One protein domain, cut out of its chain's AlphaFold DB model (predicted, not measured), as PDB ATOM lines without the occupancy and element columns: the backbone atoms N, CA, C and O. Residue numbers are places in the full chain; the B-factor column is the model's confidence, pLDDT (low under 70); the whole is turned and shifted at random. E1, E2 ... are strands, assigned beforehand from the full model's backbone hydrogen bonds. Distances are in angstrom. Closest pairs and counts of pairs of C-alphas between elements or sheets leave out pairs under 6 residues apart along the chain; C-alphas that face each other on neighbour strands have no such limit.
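What this domain is: This is residues 48 to 58 and 65 to 136 of the 150 residues of an uncharacterized protein of Blastopirellula marina (UniProt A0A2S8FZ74). Picture one strongly twisted sheet of eight strands curled like part of a barrel, its two edge strands, E3 and E4, coming close at one place, where the C-alphas of Tyr 78 and Phe 88 are 4.9 A apart. The two longest strands, E6 and E7, form a hairpin whose turn makes one end of the long axis, while the link between E5 and E6 reaches the other. The printed part has 83 residues with no named helix and eight named strands, E1 to E8 along the chain; the sheet's order is E3 E2 E1 E8 E7 E6 E5 E4, all antiparallel. The class is all strand, and the whole is compact, with a radius of gyration of the C-alphas of 13.0 A and an elongated outline of 40 by 24 by 20 A.

Where its parts are: Find C-alpha 48 at (1.989, 4.725, 89.739), where E1 begins; it covers residues 48 to 53 over 16.3 A. Beyond the cut, E2 takes residues 68 to 73 over 16.9 A, and E3 is residues 78 to 80. Next come E4, residues 88 to 92, and E5, residues 95 to 98. E6, residues 105 to 113, runs 25.5 A to C-alpha 113 at (-10.362, -6.766, 97.607). E7, residues 119 to 127, returns over 25.6 A, and E8, residues 130 to 135, runs 16.6 A to C-alpha 135 at (-5.752, 2.284, 92.680).

How they stand to each other: Look at the folded sheet, one sheet bent back on itself: E3 and E2 face E8, E7, E6, E5 and E4, with E1 as the hinge. E1 is staggered, pairing with E2 over residues 48 to 50, where N 49 and O 69 are 2.8 A apart, and with E8 over residues 50 to 53, where N 52 and O 133 are 2.9 A apart. In the hairpin E2 and E3, N 79 and O 72 are 2.8 A apart. E4 to E8 form a meander, each strand the antiparallel neighbour of the one before: see N 97 and O 89 at 2.9 A, N 107 and O 96 at 2.9 A, N 110 and O 122 at 2.8 A, and N 125 and O 132 at 2.9 A. Between the edge strands E3 and E4, the closest C-alphas, those of Tyr 78 and Phe 88, are 4.9 A apart; E2 and E6 are apart.

The domain as a whole: The two farthest C-alphas, those of Glu 101 and Asp 116, are 41.1 A apart. Residues 59 to 64 are not printed, and C-alphas 58 and 65 are 13.4 A apart across this cut, which lies in the link from E1 to E2. Of the links that are printed whole, E3 to E4 and E5 to E6 are short and the others tight. Mean pLDDT of the printed part is 88.2; look for values under 70 at residues 55 to 58 and 101 to 103.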
ATOM      1  N   THR A  48       2.911   4.076  90.679       95.44
ATOM      2  CA  THR A  48       1.989   4.725  89.739       95.44
ATOM      3  C   THR A  48       0.608   4.133  89.952       95.44
ATOM      4  O   THR A  48       0.472   2.913  89.997       95.44
ATOM      5  N   TYR A  49      -0.401   4.986  90.061       93.94
ATOM      6  CA  TYR A  49      -1.770   4.619  90.397       93.94
ATOM      7  C   TYR A  49      -2.745   5.136  89.352       93.94
ATOM      8  O   TYR A  49      -2.512   6.184  88.756       93.94
ATOM      9  N   HIS A  50      -3.858   4.437  89.173       92.38
ATOM     10  CA  HIS A  50      -5.006   4.933  88.426       92.38
ATOM     11  C   HIS A  50      -5.869   5.824  89.318       92.38
ATOM     12  O   HIS A  50      -6.257   5.402  90.407       92.38
ATOM     13  N   GLN A  51      -6.170   7.035  88.858       91.81
ATOM     14  CA  GLN A  51      -7.025   7.980  89.564       91.81
ATOM     15  C   GLN A  51      -8.491   7.774  89.183       91.81
ATOM     16  O   GLN A  51      -8.836   7.725  88.003       91.81
ATOM     17  N   PHE A  52      -9.348   7.719  90.198       88.38
ATOM     18  CA  PHE A  52     -10.797   7.655  90.063       88.38
ATOM     19  C   PHE A  52     -11.457   8.657  90.999       88.38
ATOM     20  O   PHE A  52     -11.107   8.739  92.177       88.38
ATOM     21  N   ASP A  53     -12.474   9.357  90.508       84.00
ATOM     22  CA  ASP A  53     -13.297  10.196  91.371       84.00
ATOM     23  C   ASP A  53     -14.102   9.335  92.346       84.00
ATOM     24  O   ASP A  53     -14.572   8.240  92.007       84.00
ATOM     25  N   PHE A  54     -14.344   9.865  93.546       73.56
ATOM     26  CA  PHE A  54     -15.122   9.176  94.581       73.56
ATOM     27  C   PHE A  54     -16.474   8.663  94.081       73.56
ATOM     28  O   PHE A  54     -16.900   7.574  94.476       73.56
ATOM     29  N   TYR A  55     -17.113   9.431  93.196       68.00
ATOM     30  CA  TYR A  55     -18.441   9.166  92.647       68.00
ATOM     31  C   TYR A  55     -18.430   8.367  91.332       68.00
ATOM     32  O   TYR A  55     -19.495   7.969  90.860       68.00
ATOM     33  N   GLN A  56     -17.261   8.111  90.731       66.56
ATOM     34  CA  GLN A  56     -17.141   7.464  89.413       66.56
ATOM     35  C   GLN A  56     -16.273   6.196  89.408       66.56
ATOM     36  O   GLN A  56     -15.858   5.746  88.345       66.56
ATOM     37  N   ARG A  57     -16.060   5.559  90.569       62.59
ATOM     38  CA  ARG A  57     -15.180   4.377  90.743       62.59
ATOM     39  C   ARG A  57     -15.359   3.250  89.712       62.59
ATOM     40  O   ARG A  57     -14.408   2.530  89.448       62.59
ATOM     41  N   ASN A  58     -16.551   3.111  89.123       60.31
ATOM     42  CA  ASN A  58     -16.898   2.026  88.196       60.31
ATOM     43  C   ASN A  58     -17.296   2.504  86.788       60.31
ATOM     44  O   ASN A  58     -17.813   1.713  86.002       60.31
ATOM     45  N   GLN A  65      -9.132   6.307  78.519       79.12
ATOM     46  CA  GLN A  65      -7.874   6.231  79.253       79.12
ATOM     47  C   GLN A  65      -8.093   6.715  80.690       79.12
ATOM     48  O   GLN A  65      -8.546   7.837  80.914       79.12
ATOM     49  N   VAL A  66      -7.762   5.870  81.667       85.00
ATOM     50  CA  VAL A  66      -7.846   6.235  83.086       85.00
ATOM     51  C   VAL A  66      -6.639   7.108  83.444       85.00
ATOM     52  O   VAL A  66      -5.508   6.657  83.225       85.00
ATOM     53  N   PRO A  67      -6.836   8.323  83.993       88.56
ATOM     54  CA  PRO A  67      -5.731   9.169  84.426       88.56
ATOM     55  C   PRO A  67      -4.838   8.441  85.428       88.56
ATOM     56  O   PRO A  67      -5.314   7.647  86.242       88.56
ATOM     57  N   THR A  68      -3.538   8.717  85.389       92.56
ATOM     58  CA  THR A  68      -2.584   8.144  86.341       92.56
ATOM     59  C   THR A  68      -1.921   9.216  87.185       92.56
ATOM     60  O   THR A  68      -1.717  10.340  86.727       92.56
ATOM     61  N   ARG A  69      -1.550   8.851  88.411       94.88
ATOM     62  CA  ARG A  69      -0.745   9.672  89.318       94.88
ATOM     63  C   ARG A  69       0.419   8.866  89.849       94.88
ATOM     64  O   ARG A  69       0.240   7.717  90.259       94.88
ATOM     65  N   LYS A  70       1.601   9.468  89.879       96.44
ATOM     66  CA  LYS A  70       2.778   8.883  90.508       96.44
ATOM     67  C   LYS A  70       2.989   9.444  91.912       96.44
ATOM     68  O   LYS A  70       2.872  10.648  92.126       96.44
ATOM     69  N   ILE A  71       3.347   8.566  92.843       96.62
ATOM     70  CA  ILE A  71       3.931   8.940  94.130       96.62
ATOM     71  C   ILE A  71       5.402   8.546  94.115       96.62
ATOM     72  O   ILE A  71       5.743   7.387  93.860       96.62
ATOM     73  N   THR A  72       6.270   9.513  94.386       97.00
ATOM     74  CA  THR A  72       7.719   9.326  94.540       97.00
ATOM     75  C   THR A  72       8.158   9.696  95.946       97.00
ATOM     76  O   THR A  72       7.443  10.402  96.652       97.00
ATOM     77  N   LYS A  73       9.344   9.240  96.348       96.19
ATOM     78  CA  LYS A  73       9.953   9.573  97.636       96.19
ATOM     79  C   LYS A  73      11.368  10.088  97.420       96.19
ATOM     80  O   LYS A  73      12.103   9.506  96.626       96.19
ATOM     81  N   ASP A  74      11.726  11.154  98.120       94.94
ATOM     82  CA  ASP A  74      13.088  11.676  98.208       94.94
ATOM     83  C   ASP A  74      13.465  11.959  99.675       94.94
ATOM     84  O   ASP A  74      12.769  11.543 100.602       94.94
ATOM     85  N   GLU A  75      14.578  12.662  99.889       95.25
ATOM     86  CA  GLU A  75      15.079  13.025 101.222       95.25
ATOM     87  C   GLU A  75      14.117  13.913 102.030       95.25
ATOM     88  O   GLU A  75      14.207  13.960 103.256       95.25
ATOM     89  N   ARG A  76      13.203  14.635 101.370       91.44
ATOM     90  CA  ARG A  76      12.253  15.552 102.017       91.44
ATOM     91  C   ARG A  76      10.951  14.857 102.397       91.44
ATOM     92  O   ARG A  76      10.289  15.303 103.331       91.44
ATOM     93  N   GLY A  77      10.569  13.807 101.675       94.56
ATOM     94  CA  GLY A  77       9.348  13.048 101.927       94.56
ATOM     95  C   GLY A  77       8.737  12.467 100.657       94.56
ATOM     96  O   GLY A  77       9.425  12.195  99.674       94.56
ATOM     97  N   TYR A  78       7.426  12.252 100.695       96.25
ATOM     98  CA  TYR A  78       6.645  11.759  99.569       96.25
ATOM     99  C   TYR A  78       6.084  12.917  98.746       96.25
ATOM    100  O   TYR A  78       5.649  13.931  99.291       96.25
ATOM    101  N   HIS A  79       6.038  12.727  97.433       95.38
ATOM    102  CA  HIS A  79       5.565  13.711  96.463       95.38
ATOM    103  C   HIS A  79       4.503  13.084  95.582       95.38
ATOM    104  O   HIS A  79       4.712  11.994  95.049       95.38
ATOM    105  N   LEU A  80       3.386  13.786  95.415       94.69
ATOM    106  CA  LEU A  80       2.298  13.379  94.538       94.69
ATOM    107  C   LEU A  80       2.349  14.189  93.240       94.69
ATOM    108  O   LEU A  80       2.335  15.421  93.257       94.69
ATOM    109  N   GLU A  81       2.387  13.497  92.107       94.69
ATOM    110  CA  GLU A  81       2.309  14.119  90.787       94.69
ATOM    111  C   GLU A  81       1.051  14.996  90.665       94.69
ATOM    112  O   GLU A  81      -0.045  14.582  91.037       94.69
ATOM    113  N   GLY A  82       1.211  16.217  90.148       90.12
ATOM    114  CA  GLY A  82       0.149  17.229  90.102       90.12
ATOM    115  C   GLY A  82       0.098  18.153  91.327       90.12
ATOM    116  O   GLY A  82      -0.508  19.216  91.243       90.12
ATOM    117  N   TYR A  83       0.806  17.819  92.414       89.06
ATOM    118  CA  TYR A  83       0.863  18.606  93.654       89.06
ATOM    119  C   TYR A  83       2.317  18.909  94.072       89.06
ATOM    120  O   TYR A  83       2.711  18.618  95.200       89.06
ATOM    121  N   PRO A  84       3.142  19.528  93.199       87.06
ATOM    122  CA  PRO A  84       4.594  19.658  93.399       87.06
ATOM    123  C   PRO A  84       5.006  20.553  94.580       87.06
ATOM    124  O   PRO A  84       6.167  20.565  94.974       87.06
ATOM    125  N   HIS A  85       4.078  21.341  95.127       87.19
ATOM    126  CA  HIS A  85       4.329  22.217  96.276       87.19
ATOM    127  C   HIS A  85       4.088  21.532  97.625       87.19
ATOM    128  O   HIS A  85       4.348  22.132  98.669       87.19
ATOM    129  N   PHE A  86       3.568  20.305  97.607       89.69
ATOM    130  CA  PHE A  86       3.262  19.537  98.800       89.69
ATOM    131  C   PHE A  86       4.298  18.440  98.986       89.69
ATOM    132  O   PHE A  86       4.474  17.579  98.128       89.69
ATOM    133  N   THR A  87       4.936  18.464 100.150       93.50
ATOM    134  CA  THR A  87       5.747  17.356 100.640       93.50
ATOM    135  C   THR A  87       4.967  16.671 101.742       93.50
ATOM    136  O   THR A  87       4.627  17.303 102.749       93.50
ATOM    137  N   PHE A  88       4.694  15.387 101.556       94.75
ATOM    138  CA  PHE A  88       3.964  14.589 102.519       94.75
ATOM    139  C   PHE A  88       4.923  13.760 103.369       94.75
ATOM    140  O   PHE A  88       5.882  13.176 102.862       94.75
ATOM    141  N   ILE A  89       4.642  13.671 104.660       94.56
ATOM    142  CA  ILE A  89       5.354  12.806 105.599       94.56
ATOM    143  C   ILE A  89       4.365  11.847 106.242       94.56
ATOM    144  O   ILE A  89       3.188  12.169 106.400       94.56
ATOM    145  N   GLU A  90       4.833  10.653 106.596       94.44
ATOM    146  CA  GLU A  90       3.994   9.713 107.327       94.44
ATOM    147  C   GLU A  90       3.897  10.159 108.789       94.44
ATOM    148  O   GLU A  90       4.886  10.114 109.518       94.44
ATOM    149  N   VAL A  91       2.718  10.640 109.189       93.00
ATOM    150  CA  VAL A  91       2.461  11.163 110.545       93.00
ATOM    151  C   VAL A  91       1.852  10.107 111.459       93.00
ATOM    152  O   VAL A  91       2.078  10.118 112.665       93.00
ATOM    153  N   GLU A  92       1.123   9.162 110.872       92.88
ATOM    154  CA  GLU A  92       0.538   8.005 111.537       92.88
ATOM    155  C   GLU A  92       0.612   6.810 110.589       92.88
ATOM    156  O   GLU A  92       0.721   6.973 109.372       92.88
ATOM    157  N   LYS A  93       0.537   5.589 111.131       93.75
ATOM    158  CA  LYS A  93       0.600   4.376 110.311       93.75
ATOM    159  C   LYS A  93      -0.517   4.393 109.264       93.75
ATOM    160  O   LYS A  93      -1.686   4.245 109.605       93.75
ATOM    161  N   GLY A  94      -0.136   4.479 107.993       95.44
ATOM    162  CA  GLY A  94      -1.085   4.518 106.884       95.44
ATOM    163  C   GLY A  94      -1.689   5.898 106.624       95.44
ATOM    164  O   GLY A  94      -2.693   5.970 105.921       95.44
ATOM    165  N   ILE A  95      -1.092   6.982 107.134       95.56
ATOM    166  CA  ILE A  95      -1.516   8.358 106.853       95.56
ATOM    167  C   ILE A  95      -0.304   9.211 106.480       95.56
ATOM    168  O   ILE A  95       0.568   9.479 107.312       95.56
ATOM    169  N   LEU A  96      -0.286   9.697 105.239       95.31
ATOM    170  CA  LEU A  96       0.588  10.793 104.842       95.31
ATOM    171  C   LEU A  96      -0.132  12.128 105.039       95.31
ATOM    172  O   LEU A  96      -1.295  12.264 104.662       95.31
ATOM    173  N   GLN A  97       0.566  13.122 105.575       94.56
ATOM    174  CA  GLN A  97       0.068  14.487 105.735       94.56
ATOM    175  C   GLN A  97       1.077  15.473 105.150       94.56
ATOM    176  O   GLN A  97       2.286  15.265 105.288       94.56
ATOM    177  N   ASP A  98       0.607  16.542 104.501       87.50
ATOM    178  CA  ASP A  98       1.496  17.649 104.153       87.50
ATOM    179  C   ASP A  98       2.088  18.233 105.445       87.50
ATOM    180  O   ASP A  98       1.375  18.412 106.428       87.50
ATOM    181  N   GLY A  99       3.406  18.460 105.485       71.25
ATOM    182  CA  GLY A  99       4.174  18.744 106.715       71.25
ATOM    183  C   GLY A  99       3.833  20.042 107.475       71.25
ATOM    184  O   GLY A  99       4.675  20.563 108.202       71.25
ATOM    185  N   LYS A 100       2.634  20.599 107.293       75.00
ATOM    186  CA  LYS A 100       2.086  21.786 107.952       75.00
ATOM    187  C   LYS A 100       1.034  21.366 108.989       75.00
ATOM    188  O   LYS A 100       0.244  20.458 108.749       75.00
ATOM    189  N   GLU A 101       0.998  22.052 110.135       63.84
ATOM    190  CA  GLU A 101       0.050  21.762 111.230       63.84
ATOM    191  C   GLU A 101      -1.422  21.965 110.821       63.84
ATOM    192  O   GLU A 101      -2.286  21.172 111.185       63.84
ATOM    193  N   ALA A 102      -1.702  22.987 110.004       62.16
ATOM    194  CA  ALA A 102      -2.991  23.188 109.343       62.16
ATOM    195  C   ALA A 102      -2.964  22.521 107.960       62.16
ATOM    196  O   ALA A 102      -2.834  23.191 106.934       62.16
ATOM    197  N   SER A 103      -2.988  21.188 107.971       65.88
ATOM    198  CA  SER A 103      -2.848  20.364 106.773       65.88
ATOM    199  C   SER A 103      -3.896  20.701 105.715       65.88
ATOM    200  O   SER A 103      -5.097  20.705 105.994       65.88
ATOM    201  N   LEU A 104      -3.435  20.957 104.491       74.31
ATOM    202  CA  LEU A 104      -4.302  21.103 103.320       74.31
ATOM    203  C   LEU A 104      -4.531  19.760 102.616       74.31
ATOM    204  O   LEU A 104      -5.335  19.698 101.681       74.31
ATOM    205  N   GLY A 105      -3.838  18.699 103.050       88.12
ATOM    206  CA  GLY A 105      -3.944  17.401 102.418       88.12
ATOM    207  C   GLY A 105      -3.467  16.186 103.188       88.12
ATOM    208  O   GLY A 105      -2.360  16.157 103.730       88.12
ATOM    209  N   ARG A 106      -4.285  15.133 103.126       94.12
ATOM    210  CA  ARG A 106      -3.988  13.805 103.664       94.12
ATOM    211  C   ARG A 106      -4.139  12.722 102.606       94.12
ATOM    212  O   ARG A 106      -5.023  12.793 101.754       94.12
ATOM    213  N   ILE A 107      -3.282  11.709 102.688       95.56
ATOM    214  CA  ILE A 107      -3.359  10.498 101.871       95.56
ATOM    215  C   ILE A 107      -3.449   9.300 102.810       95.56
ATOM    216  O   ILE A 107      -2.536   9.054 103.598       95.56
ATOM    217  N   TYR A 108      -4.541   8.552 102.717       96.69
ATOM    218  CA  TYR A 108      -4.808   7.391 103.556       96.69
ATOM    219  C   TYR A 108      -4.508   6.113 102.787       96.69
ATOM    220  O   TYR A 108      -4.958   5.936 101.654       96.69
ATOM    221  N   LEU A 109      -3.755   5.213 103.410       96.81
ATOM    222  CA  LEU A 109      -3.477   3.888 102.883       96.81
ATOM    223  C   LEU A 109      -4.648   2.953 103.177       96.81
ATOM    224  O   LEU A 109      -5.071   2.805 104.322       96.81
ATOM    225  N   GLY A 110      -5.110   2.264 102.146       94.25
ATOM    226  CA  GLY A 110      -6.119   1.226 102.238       94.25
ATOM    227  C   GLY A 110      -5.846   0.070 101.284       94.25
ATOM    228  O   GLY A 110      -4.840   0.011 100.568       94.25
ATOM    229  N   GLU A 111      -6.789  -0.860 101.272       92.31
ATOM    230  CA  GLU A 111      -6.756  -2.054 100.440       92.31
ATOM    231  C   GLU A 111      -8.132  -2.272  99.818       92.31
ATOM    232  O   GLU A 111      -9.160  -2.147 100.485       92.31
ATOM    233  N   THR A 112      -8.149  -2.643  98.542       88.12
ATOM    234  CA  THR A 112      -9.355  -3.097  97.852       88.12
ATOM    235  C   THR A 112      -9.221  -4.575  97.540       88.12
ATOM    236  O   THR A 112      -8.276  -4.995  96.871       88.12
ATOM    237  N   LYS A 113     -10.202  -5.360  97.988       88.62
ATOM    238  CA  LYS A 113     -10.362  -6.766  97.607       88.62
ATOM    239  C   LYS A 113     -11.313  -6.859  96.421       88.62
ATOM    240  O   LYS A 113     -12.451  -6.401  96.502       88.62
ATOM    241  N   TYR A 114     -10.845  -7.444  95.328       82.75
ATOM    242  CA  TYR A 114     -11.645  -7.693  94.136       82.75
ATOM    243  C   TYR A 114     -12.399  -9.018  94.252       82.75
ATOM    244  O   TYR A 114     -12.035  -9.900  95.030       82.75
ATOM    245  N   ALA A 115     -13.453  -9.167  93.448       84.31
ATOM    246  CA  ALA A 115     -14.290 -10.368  93.434       84.31
ATOM    247  C   ALA A 115     -13.523 -11.648  93.047       84.31
ATOM    248  O   ALA A 115     -13.923 -12.742  93.429       84.31
ATOM    249  N   ASP A 116     -12.409 -11.515  92.326       83.31
ATOM    250  CA  ASP A 116     -11.513 -12.623  91.971       83.31
ATOM    251  C   ASP A 116     -10.522 -13.002  93.092       83.31
ATOM    252  O   ASP A 116      -9.609 -13.797  92.875       83.31
ATOM    253  N   GLY A 117     -10.684 -12.431  94.291       85.31
ATOM    254  CA  GLY A 117      -9.856 -12.701  95.465       85.31
ATOM    255  C   GLY A 117      -8.536 -11.931  95.499       85.31
ATOM    256  O   GLY A 117      -7.839 -11.969  96.516       85.31
ATOM    257  N   ARG A 118      -8.180 -11.193  94.438       84.31
ATOM    258  CA  ARG A 118      -6.983 -10.347  94.449       84.31
ATOM    259  C   ARG A 118      -7.188  -9.161  95.381       84.31
ATOM    260  O   ARG A 118      -8.275  -8.595  95.466       84.31
ATOM    261  N   THR A 119      -6.118  -8.761  96.054       86.12
ATOM    262  CA  THR A 119      -6.077  -7.526  96.842       86.12
ATOM    263  C   THR A 119      -5.129  -6.562  96.146       86.12
ATOM    264  O   THR A 119      -4.036  -6.967  95.759       86.12
ATOM    265  N   ALA A 120      -5.541  -5.311  95.961       87.19
ATOM    266  CA  ALA A 120      -4.640  -4.246  95.533       87.19
ATOM    267  C   ALA A 120      -4.616  -3.132  96.563       87.19
ATOM    268  O   ALA A 120      -5.611  -2.859  97.242       87.19
ATOM    269  N   ARG A 121      -3.479  -2.448  96.620       91.56
ATOM    270  CA  ARG A 121      -3.353  -1.229  97.395       91.56
ATOM    271  C   ARG A 121      -4.243  -0.135  96.811       91.56
ATOM    272  O   ARG A 121      -4.334   0.044  95.593       91.56
ATOM    273  N   THR A 122      -4.893   0.611  97.689       93.62
ATOM    274  CA  THR A 122      -5.710   1.772  97.329       93.62
ATOM    275  C   THR A 122      -5.326   2.930  98.226       93.62
ATOM    276  O   THR A 122      -5.107   2.731  99.415       93.62
ATOM    277  N   LEU A 123      -5.235   4.134  97.673       95.81
ATOM    278  CA  LEU A 123      -5.013   5.344  98.451       95.81
ATOM    279  C   LEU A 123      -6.220   6.260  98.311       95.81
ATOM    280  O   LEU A 123      -6.720   6.470  97.207       95.81
ATOM    281  N   GLU A 124      -6.662   6.820  99.424       94.94
ATOM    282  CA  GLU A 124      -7.624   7.913  99.438       94.94
ATOM    283  C   GLU A 124      -6.869   9.224  99.588       94.94
ATOM    284  O   GLU A 124      -6.168   9.427 100.575       94.94
ATOM    285  N   VAL A 125      -7.006  10.106  98.604       94.44
ATOM    286  CA  VAL A 125      -6.439  11.450  98.647       94.44
ATOM    287  C   VAL A 125      -7.548  12.413  99.038       94.44
ATOM    288  O   VAL A 125      -8.582  12.468  98.373       94.44
ATOM    289  N   SER A 126      -7.326  13.162 100.113       92.31
ATOM    290  CA  SER A 126      -8.271  14.129 100.660       92.31
ATOM    291  C   SER A 126      -7.590  15.486 100.811       92.31
ATOM    292  O   SER A 126      -6.756  15.689 101.695       92.31
ATOM    293  N   PHE A 127      -7.942  16.408  99.919       89.19
ATOM    294  CA  PHE A 127      -7.555  17.815  99.932       89.19
ATOM    295  C   PHE A 127      -8.765  18.694 100.254       89.19
ATOM    296  O   PHE A 127      -9.908  18.285 100.065       89.19
ATOM    297  N   CYS A 128      -8.536  19.933 100.704       83.00
ATOM    298  CA  CYS A 128      -9.619  20.836 101.131       83.00
ATOM    299  C   CYS A 128     -10.752  21.036 100.104       83.00
ATOM    300  O   CYS A 128     -11.875  21.331 100.501       83.00
ATOM    301  N   TYR A 129     -10.472  20.890  98.806       82.00
ATOM    302  CA  TYR A 129     -11.444  21.111  97.726       82.00
ATOM    303  C   TYR A 129     -11.577  19.929  96.766       82.00
ATOM    304  O   TYR A 129     -12.317  20.010  95.789       82.00
ATOM    305  N   GLU A 130     -10.854  18.841  97.014       86.50
ATOM    306  CA  GLU A 130     -10.793  17.718  96.093       86.50
ATOM    307  C   GLU A 130     -10.589  16.425  96.871       86.50
ATOM    308  O   GLU A 130      -9.830  16.364  97.836       86.50
ATOM    309  N   SER A 131     -11.282  15.369  96.471       89.88
ATOM    310  CA  SER A 131     -11.018  14.037  96.991       89.88
ATOM    311  C   SER A 131     -11.166  13.032  95.865       89.88
ATOM    312  O   SER A 131     -12.127  13.086  95.096       89.88
ATOM    313  N   TYR A 132     -10.216  12.110  95.770       92.12
ATOM    314  CA  TYR A 132     -10.202  11.045  94.772       92.12
ATOM    315  C   TYR A 132      -9.479   9.812  95.310       92.12
ATOM    316  O   TYR A 132      -8.838   9.833  96.362       92.12
ATOM    317  N   LEU A 133      -9.597   8.717  94.571       93.00
ATOM    318  CA  LEU A 133      -8.966   7.447  94.888       93.00
ATOM    319  C   LEU A 133      -7.864   7.123  93.894       93.00
ATOM    320  O   LEU A 133      -7.990   7.382  92.699       93.00
ATOM    321  N   LEU A 134      -6.810   6.498  94.399       93.69
ATOM    322  CA  LEU A 134      -5.680   5.998  93.638       93.69
ATOM    323  C   LEU A 134      -5.613   4.479  93.788       93.69
ATOM    324  O   LEU A 134      -5.375   3.969  94.879       93.69
ATOM    325  N   TYR A 135      -5.807   3.746  92.697       91.19
ATOM    326  CA  TYR A 135      -5.752   2.284  92.680       91.19
ATOM    327  C   TYR A 135      -4.438   1.801  92.084       91.19
ATOM    328  O   TYR A 135      -4.028   2.265  91.018       91.19
ATOM    329  N   GLU A 136      -3.779   0.852  92.749       90.25
ATOM    330  CA  GLU A 136      -2.622   0.183  92.159       90.25
ATOM    331  C   GLU A 136      -3.069  -0.581  90.896       90.25
ATOM    332  O   GLU A 136      -4.059  -1.323  90.948       90.25
TER     333      GLU A 136